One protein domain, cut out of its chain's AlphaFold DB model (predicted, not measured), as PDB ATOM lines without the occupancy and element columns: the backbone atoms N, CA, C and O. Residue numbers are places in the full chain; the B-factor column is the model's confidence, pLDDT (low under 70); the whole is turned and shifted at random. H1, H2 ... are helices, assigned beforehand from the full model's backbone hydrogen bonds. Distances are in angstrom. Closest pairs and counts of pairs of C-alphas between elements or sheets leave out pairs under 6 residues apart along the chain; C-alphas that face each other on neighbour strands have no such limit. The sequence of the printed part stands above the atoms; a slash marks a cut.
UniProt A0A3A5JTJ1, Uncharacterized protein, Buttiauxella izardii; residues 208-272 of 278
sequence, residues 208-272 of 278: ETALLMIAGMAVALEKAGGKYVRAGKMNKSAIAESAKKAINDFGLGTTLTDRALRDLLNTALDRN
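This is residues 208 to 272 of the 278 residues of an uncharacterized protein of Buttiauxella izardii (UniProt A0A3A5JTJ1). Three helices set at large angles to one another make a small compact triangle: H3 joins the other two, packing on H2 near Ala 240 and Leu 261 and on residues 211 to 215 of H1 near Ala 268. Residues 247 to 252, of which 247 to 250 belong to H2, stick out at one end of the longest axis, and a small loop with residues 229 to 234 lies at the opposite end. The printed part has 65 residues with three named helices, in the order H1, H2, H3, and no named strand; its class is all helix. It is compact, with a radius of gyration of the C-alphas of 11.5 A, and spans 33 by 27 by 18 A.

Find C-alpha 208 at (251.056, 256.434, 262.750); from there H1, residues 208 to 224, runs 24.1 A. H2, residues 236 to 250, begins at C-alpha 236 at (232.473, 262.808, 260.610) and is 21.0 A long. H3, residues 258 to 272, is 21.3 A long and ends at C-alpha 272 at (245.607, 261.344, 268.562).

Look first at Leu 211 and Ala 268, whose C-alphas, 4.6 A apart, are the closest of H1 and H3. These helices touch, H1 with residues 211 to 215 alone, and stand about perpendicular at 81 degrees. H2 and H3 touch at a steep tilt of 66 degrees, opposite ways; their closest C-alphas, of Ala 240 and Leu 261, are 5.7 A apart. H1 and H2 are close but not clearly touching, with the C-alphas of Ala 218 and Ile 239 at 7.3 A, and stand about perpendicular at 73 degrees. In H1 and H2 every O i to N i+4 pair is within hydrogen-bond range; in H3, 9 of 11 are.

The two C-alphas farthest apart, of Ala 231 and Leu 252, are 34.0 A apart. The link from H1 to H2 is long, with 11 residues; within it residues 229 to 230 pair with residues 233 to 234, antiparallel. The link from H2 to H3 is short, with 7 residues. The printed part has no cut. Its mean pLDDT is 82.9, and residues 253 to 256 are under 70.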
ATOM      1  N   GLU A 208     251.209 255.398 261.719       80.62
ATOM      2  CA  GLU A 208     251.056 256.434 262.750       80.62
ATOM      3  C   GLU A 208     251.065 257.844 262.150       80.62
ATOM      4  O   GLU A 208     250.168 258.636 262.430       80.62
ATOM      5  N   THR A 209     252.020 258.134 261.261       84.88
ATOM      6  CA  THR A 209     252.123 259.411 260.540       84.88
ATOM      7  C   THR A 209     250.875 259.687 259.702       84.88
ATOM      8  O   THR A 209     250.366 260.806 259.706       84.88
ATOM      9  N   ALA A 210     250.334 258.665 259.034       84.94
ATOM     10  CA  ALA A 210     249.100 258.761 258.267       84.94
ATOM     11  C   ALA A 210     247.890 259.045 259.174       84.94
ATOM     12  O   ALA A 210     247.136 259.974 258.895       84.94
ATOM     13  N   LEU A 211     247.724 258.315 260.287       86.19
ATOM     14  CA  LEU A 211     246.652 258.574 261.261       86.19
ATOM     15  C   LEU A 211     246.761 259.979 261.877       86.19
ATOM     16  O   LEU A 211     245.745 260.656 262.023       86.19
ATOM     17  N   LEU A 212     247.975 260.442 262.185       85.69
ATOM     18  CA  LEU A 212     248.233 261.792 262.687       85.69
ATOM     19  C   LEU A 212     247.852 262.860 261.648       85.69
ATOM     20  O   LEU A 212     247.180 263.835 261.982       85.69
ATOM     21  N   MET A 213     248.216 262.652 260.378       86.00
ATOM     22  CA  MET A 213     247.854 263.539 259.268       86.00
ATOM     23  C   MET A 213     246.333 263.574 259.050       86.00
ATOM     24  O   MET A 213     245.757 264.653 258.922       86.00
ATOM     25  N   ILE A 214     245.662 262.416 259.068       89.69
ATOM     26  CA  ILE A 214     244.197 262.301 258.965       89.69
ATOM     27  C   ILE A 214     243.512 263.057 260.111       89.69
ATOM     28  O   ILE A 214     242.589 263.833 259.861       89.69
ATOM     29  N   ALA A 215     243.975 262.878 261.353       87.69
ATOM     30  CA  ALA A 215     243.437 263.579 262.517       87.69
ATOM     31  C   ALA A 215     243.635 265.100 262.408       87.69
ATOM     32  O   ALA A 215     242.677 265.858 262.560       87.69
ATOM     33  N   GLY A 216     244.846 265.552 262.061       87.62
ATOM     34  CA  GLY A 216     245.157 266.971 261.871       87.62
ATOM     35  C   GLY A 216     244.310 267.630 260.778       87.62
ATOM     36  O   GLY A 216     243.765 268.714 260.991       87.62
ATOM     37  N   MET A 217     244.120 266.958 259.637       87.88
ATOM     38  CA  MET A 217     243.253 267.445 258.557       87.88
ATOM     39  C   MET A 217     241.770 267.462 258.958       87.88
ATOM     40  O   MET A 217     241.067 268.418 258.636       87.88
ATOM     41  N   ALA A 218     241.283 266.459 259.695       87.50
ATOM     42  CA  ALA A 218     239.906 266.438 260.191       87.50
ATOM     43  C   ALA A 218     239.628 267.591 261.179       87.50
ATOM     44  O   ALA A 218     238.614 268.277 261.052       87.50
ATOM     45  N   VAL A 219     240.563 267.870 262.095       86.50
ATOM     46  CA  VAL A 219     240.497 269.018 263.021       86.50
ATOM     47  C   VAL A 219     240.605 270.353 262.277       86.50
ATOM     48  O   VAL A 219     239.925 271.314 262.635       86.50
ATOM     49  N   ALA A 220     241.411 270.438 261.213       86.50
ATOM     50  CA  ALA A 220     241.467 271.628 260.364       86.50
ATOM     51  C   ALA A 220     240.130 271.888 259.644       86.50
ATOM     52  O   ALA A 220     239.692 273.034 259.573       86.50
ATOM     53  N   LEU A 221     239.442 270.838 259.175       86.81
ATOM     54  CA  LEU A 221     238.105 270.944 258.577       86.81
ATOM     55  C   LEU A 221     237.019 271.309 259.604       86.81
ATOM     56  O   LEU A 221     236.113 272.069 259.273       86.81
ATOM     57  N   GLU A 222     237.121 270.834 260.849       84.62
ATOM     58  CA  GLU A 222     236.254 271.280 261.950       84.62
ATOM     59  C   GLU A 222     236.470 272.770 262.263       84.62
ATOM     60  O   GLU A 222     235.504 273.532 262.308       84.62
ATOM     61  N   LYS A 223     237.728 273.221 262.374       84.62
ATOM     62  CA  LYS A 223     238.073 274.639 262.597       84.62
ATOM     63  C   LYS A 223     237.703 275.549 261.417       84.62
ATOM     64  O   LYS A 223     237.393 276.716 261.638       84.62
ATOM     65  N   ALA A 224     237.686 275.031 260.187       83.38
ATOM     66  CA  ALA A 224     237.186 275.740 259.005       83.38
ATOM     67  C   ALA A 224     235.644 275.853 258.962       83.38
ATOM     68  O   ALA A 224     235.106 276.691 258.238       83.38
ATOM     69  N   GLY A 225     234.925 275.042 259.743       78.31
ATOM     70  CA  GLY A 225     233.482 275.152 259.933       78.31
ATOM     71  C   GLY A 225     232.631 274.726 258.729       78.31
ATOM     72  O   GLY A 225     232.937 273.789 257.986       78.31
ATOM     73  N   GLY A 226     231.484 275.392 258.564       85.50
ATOM     74  CA  GLY A 226     230.515 275.081 257.510       85.50
ATOM     75  C   GLY A 226     229.960 273.653 257.611       85.50
ATOM     76  O   GLY A 226     229.672 273.162 258.701       85.50
ATOM     77  N   LYS A 227     229.818 272.963 256.469       85.25
ATOM     78  CA  LYS A 227     229.207 271.616 256.382       85.25
ATOM     79  C   LYS A 227     229.916 270.524 257.206       85.25
ATOM     80  O   LYS A 227     229.326 269.469 257.459       85.25
ATOM     81  N   TYR A 228     231.164 270.763 257.612       85.62
ATOM     82  CA  TYR A 228     231.979 269.834 258.397       85.62
ATOM     83  C   TYR A 228     231.714 269.905 259.906       85.62
ATOM     84  O   TYR A 228     232.229 269.070 260.643       85.62
ATOM     85  N   VAL A 229     230.860 270.825 260.368       84.00
ATOM     86  CA  VAL A 229     230.427 270.934 261.768       84.00
ATOM     87  C   VAL A 229     228.906 270.824 261.848       84.00
ATOM     88  O   VAL A 229     228.179 271.424 261.060       84.00
ATOM     89  N   ARG A 230     228.396 270.055 262.815       83.19
ATOM     90  CA  ARG A 230     226.961 269.918 263.092       83.19
ATOM     91  C   ARG A 230     226.721 270.025 264.594       83.19
ATOM     92  O   ARG A 230     227.268 269.242 265.360       83.19
ATOM     93  N   ALA A 231     225.897 270.992 265.006       77.25
ATOM     94  CA  ALA A 231     225.572 271.255 266.416       77.25
ATOM     95  C   ALA A 231     226.815 271.376 267.334       77.25
ATOM     96  O   ALA A 231     226.847 270.819 268.427       77.25
ATOM     97  N   GLY A 232     227.852 272.082 266.864       73.94
ATOM     98  CA  GLY A 232     229.086 272.314 267.625       73.94
ATOM     99  C   GLY A 232     230.040 271.116 267.723       73.94
ATOM    100  O   GLY A 232     230.939 271.152 268.553       73.94
ATOM    101  N   LYS A 233     229.851 270.063 266.914       80.06
ATOM    102  CA  LYS A 233     230.751 268.899 266.838       80.06
ATOM    103  C   LYS A 233     231.077 268.520 265.392       80.06
ATOM    104  O   LYS A 233     230.241 268.695 264.500       80.06
ATOM    105  N   MET A 234     232.254 267.943 265.172       83.50
ATOM    106  CA  MET A 234     232.710 267.411 263.887       83.50
ATOM    107  C   MET A 234     231.687 266.480 263.221       83.50
ATOM    108  O   MET A 234     231.319 265.421 263.736       83.50
ATOM    109  N   ASN A 235     231.280 266.829 262.004       87.38
ATOM    110  CA  ASN A 235     230.399 266.030 261.163       87.38
ATOM    111  C   ASN A 235     231.206 264.965 260.396       87.38
ATOM    112  O   ASN A 235     231.413 265.071 259.184       87.38
ATOM    113  N   LYS A 236     231.650 263.925 261.120       85.56
ATOM    114  CA  LYS A 236     232.473 262.808 260.610       85.56
ATOM    115  C   LYS A 236     231.964 262.235 259.271       85.56
ATOM    116  O   LYS A 236     232.762 261.915 258.392       85.56
ATOM    117  N   SER A 237     230.642 262.166 259.075       85.12
ATOM    118  CA  SER A 237     230.021 261.692 257.828       85.12
ATOM    119  C   SER A 237     230.292 262.599 256.622       85.12
ATOM    120  O   SER A 237     230.661 262.087 255.570       85.12
ATOM    121  N   ALA A 238     230.154 263.923 256.766       85.88
ATOM    122  CA  ALA A 238     230.374 264.871 255.666       85.88
ATOM    123  C   ALA A 238     231.861 265.021 255.303       85.88
ATOM    124  O   ALA A 238     232.184 265.321 254.151       85.88
ATOM    125  N   ILE A 239     232.763 264.791 256.266       88.19
ATOM    126  CA  ILE A 239     234.207 264.694 256.008       88.19
ATOM    127  C   ILE A 239     234.498 263.436 255.182       88.19
ATOM    128  O   ILE A 239     235.089 263.554 254.113       88.19
ATOM    129  N   ALA A 240     234.012 262.261 255.602       88.12
ATOM    130  CA  ALA A 240     234.199 261.008 254.862       88.12
ATOM    131  C   ALA A 240     233.620 261.063 253.432       88.12
ATOM    132  O   ALA A 240     234.280 260.638 252.487       88.12
ATOM    133  N   GLU A 241     232.426 261.636 253.258       87.44
ATOM    134  CA  GLU A 241     231.790 261.841 251.948       87.44
ATOM    135  C   GLU A 241     232.606 262.791 251.053       87.44
ATOM    136  O   GLU A 241     232.860 262.491 249.886       87.44
ATOM    137  N   SER A 242     233.079 263.915 251.604       87.50
ATOM    138  CA  SER A 242     233.871 264.892 250.845       87.50
ATOM    139  C   SER A 242     235.269 264.365 250.502       87.50
ATOM    140  O   SER A 242     235.757 264.633 249.408       87.50
ATOM    141  N   ALA A 243     235.886 263.577 251.389       86.31
ATOM    142  CA  ALA A 243     237.149 262.890 251.130       86.31
ATOM    143  C   ALA A 243     236.988 261.829 250.030       86.31
ATOM    144  O   ALA A 243     237.749 261.828 249.066       86.31
ATOM    145  N   LYS A 244     235.948 260.985 250.112       85.94
ATOM    146  CA  LYS A 244     235.617 260.006 249.068       85.94
ATOM    147  C   LYS A 244     235.406 260.682 247.715       85.94
ATOM    148  O   LYS A 244     235.942 260.218 246.715       85.94
ATOM    149  N   LYS A 245     234.663 261.796 247.681       86.38
ATOM    150  CA  LYS A 245     234.493 262.580 246.455       86.38
ATOM    151  C   LYS A 245     235.833 263.114 245.942       86.38
ATOM    152  O   LYS A 245     236.144 262.877 244.786       86.38
ATOM    153  N   ALA A 246     236.658 263.739 246.781       85.56
ATOM    154  CA  ALA A 246     237.957 264.269 246.354       85.56
ATOM    155  C   ALA A 246     238.898 263.189 245.779       85.56
ATOM    156  O   ALA A 246     239.567 263.438 244.782       85.56
ATOM    157  N   ILE A 247     238.921 261.978 246.346       84.88
ATOM    158  CA  ILE A 247     239.757 260.875 245.833       84.88
ATOM    159  C   ILE A 247     239.193 260.293 244.516       84.88
ATOM    160  O   ILE A 247     239.956 259.773 243.705       84.88
ATOM    161  N   ASN A 248     237.884 260.409 244.263       83.44
ATOM    162  CA  ASN A 248     237.282 260.062 242.967       83.44
ATOM    163  C   ASN A 248     237.442 261.172 241.910       83.44
ATOM    164  O   ASN A 248     237.591 260.860 240.736       83.44
ATOM    165  N   ASP A 249     237.417 262.444 242.318       83.94
ATOM    166  CA  ASP A 249     237.543 263.605 241.425       83.94
ATOM    167  C   ASP A 249     239.011 263.875 241.014       83.94
ATOM    168  O   ASP A 249     239.250 264.391 239.924       83.94
ATOM    169  N   PHE A 250     239.990 263.548 241.874       82.12
ATOM    170  CA  PHE A 250     241.418 263.878 241.687       82.12
ATOM    171  C   PHE A 250     242.393 262.692 241.828       82.12
ATOM    172  O   PHE A 250     243.598 262.875 241.659       82.12
ATOM    173  N   GLY A 251     241.914 261.494 242.170       72.06
ATOM    174  CA  GLY A 251     242.738 260.293 242.360       72.06
ATOM    175  C   GLY A 251     242.351 259.145 241.425       72.06
ATOM    176  O   GLY A 251     241.539 259.299 240.518       72.06
ATOM    177  N   LEU A 252     242.904 257.957 241.678       73.69
ATOM    178  CA  LEU A 252     242.638 256.733 240.901       73.69
ATOM    179  C   LEU A 252     241.269 256.078 241.211       73.69
ATOM    180  O   LEU A 252     241.029 254.930 240.839       73.69
ATOM    181  N   GLY A 253     240.373 256.791 241.902       68.31
ATOM    182  CA  GLY A 253     239.098 256.277 242.400       68.31
ATOM    183  C   GLY A 253     239.209 255.465 243.699       68.31
ATOM    184  O   GLY A 253     240.271 254.972 244.074       68.31
ATOM    185  N   THR A 254     238.091 255.325 244.420       67.06
ATOM    186  CA  THR A 254     238.017 254.578 245.688       67.06
ATOM    187  C   THR A 254     237.161 253.319 245.589       67.06
ATOM    188  O   THR A 254     235.956 253.407 245.352       67.06
ATOM    189  N   THR A 255     237.727 252.167 245.951       68.38
ATOM    190  CA  THR A 255     236.963 250.966 246.352       68.38
ATOM    191  C   THR A 255     236.449 251.041 247.799       68.38
ATOM    192  O   THR A 255     235.651 250.209 248.225       68.38
ATOM    193  N   LEU A 256     236.892 252.043 248.571       68.88
ATOM    194  CA  LEU A 256     236.539 252.231 249.978       68.88
ATOM    195  C   LEU A 256     235.061 252.598 250.175       68.88
ATOM    196  O   LEU A 256     234.507 253.478 249.510       68.88
ATOM    197  N   THR A 257     234.438 251.960 251.166       79.94
ATOM    198  CA  THR A 257     233.080 252.292 251.605       79.94
ATOM    199  C   THR A 257     233.082 253.476 252.572       79.94
ATOM    200  O   THR A 257     234.024 253.690 253.336       79.94
ATOM    201  N   ASP A 258     231.974 254.213 252.604       78.44
ATOM    202  CA  ASP A 258     231.744 255.329 253.529       78.44
ATOM    203  C   ASP A 258     231.881 254.906 255.000       78.44
ATOM    204  O   ASP A 258     232.263 255.714 255.843       78.44
ATOM    205  N   ARG A 259     231.573 253.636 255.304       78.06
ATOM    206  CA  ARG A 259     231.760 253.029 256.626       78.06
ATOM    207  C   ARG A 259     233.248 252.892 256.950       78.06
ATOM    208  O   ARG A 259     233.684 253.461 257.943       78.06
ATOM    209  N   ALA A 260     234.034 252.271 256.067       79.81
ATOM    210  CA  ALA A 260     235.479 252.124 256.252       79.81
ATOM    211  C   ALA A 260     236.196 253.478 256.426       79.81
ATOM    212  O   ALA A 260     237.058 253.604 257.290       79.81
ATOM    213  N   LEU A 261     235.800 254.513 255.673       82.25
ATOM    214  CA  LEU A 261     236.347 255.869 255.828       82.25
ATOM    215  C   LEU A 261     235.987 256.517 257.177       82.25
ATOM    216  O   LEU A 261     236.812 257.227 257.748       82.25
ATOM    217  N   ARG A 262     234.783 256.273 257.712       84.62
ATOM    218  CA  ARG A 262     234.379 256.760 259.047       84.62
ATOM    219  C   ARG A 262     235.085 255.999 260.168       84.62
ATOM    220  O   ARG A 262     235.509 256.630 261.129       84.62
ATOM    221  N   ASP A 263     235.252 254.687 260.031       84.88
ATOM    222  CA  ASP A 263     235.928 253.832 261.015       84.88
ATOM    223  C   ASP A 263     237.442 254.134 261.080       84.88
ATOM    224  O   ASP A 263     238.020 254.240 262.164       84.88
ATOM    225  N   LEU A 264     238.069 254.395 259.927       85.19
ATOM    226  CA  LEU A 264     239.429 254.935 259.811       85.19
ATOM    227  C   LEU A 264     239.551 256.330 260.447       85.19
ATOM    228  O   LEU A 264     240.495 256.579 261.195       85.19
ATOM    229  N   LEU A 265     238.584 257.226 260.214       86.81
ATOM    230  CA  LEU A 265     238.580 258.565 260.815       86.81
ATOM    231  C   LEU A 265     238.349 258.520 262.337       86.81
ATOM    232  O   LEU A 265     238.975 259.289 263.057       86.81
ATOM    233  N   ASN A 266     237.533 257.592 262.851       86.69
ATOM    234  CA  ASN A 266     237.449 257.312 264.290       86.69
ATOM    235  C   ASN A 266     238.820 256.870 264.827       86.69
ATOM    236  O   ASN A 266     239.379 257.534 265.691       86.69
ATOM    237  N   THR A 267     239.426 255.846 264.218       85.31
ATOM    238  CA  THR A 267     240.731 255.291 264.631       85.31
ATOM    239  C   THR A 267     241.848 256.345 264.646       85.31
ATOM    240  O   THR A 267     242.717 256.315 265.518       85.31
ATOM    241  N   ALA A 268     241.828 257.290 263.702       85.50
ATOM    242  CA  ALA A 268     242.770 258.403 263.641       85.50
ATOM    243  C   ALA A 268     242.557 259.428 264.764       85.50
ATOM    244  O   ALA A 268     243.528 259.890 265.362       85.50
ATOM    245  N   LEU A 269     241.303 259.781 265.060       84.94
ATOM    246  CA  LEU A 269     240.959 260.770 266.081       84.94
ATOM    247  C   LEU A 269     241.151 260.215 267.493       84.94
ATOM    248  O   LEU A 269     241.842 260.831 268.297       84.94
ATOM    249  N   ASP A 270     240.611 259.028 267.770       84.12
ATOM    250  CA  ASP A 270     240.575 258.431 269.107       84.12
ATOM    251  C   ASP A 270     241.999 258.106 269.629       84.12
ATOM    252  O   ASP A 270     242.242 258.104 270.835       84.12
ATOM    253  N   ARG A 271     242.969 257.899 268.719       78.62
ATOM    254  CA  ARG A 271     244.401 257.706 269.034       78.62
ATOM    255  C   ARG A 271     245.206 258.998 269.233       78.62
ATOM    256  O   ARG A 271     246.261 258.934 269.860       78.62
ATOM    257  N   ASN A 272     244.774 260.132 268.669       73.12
ATOM    258  CA  ASN A 272     245.607 261.344 268.562       73.12
ATOM    259  C   ASN A 272     245.016 262.595 269.238       73.12
ATOM    260  O   ASN A 272     245.783 263.462 269.650       73.12
TER     261      ASN A 272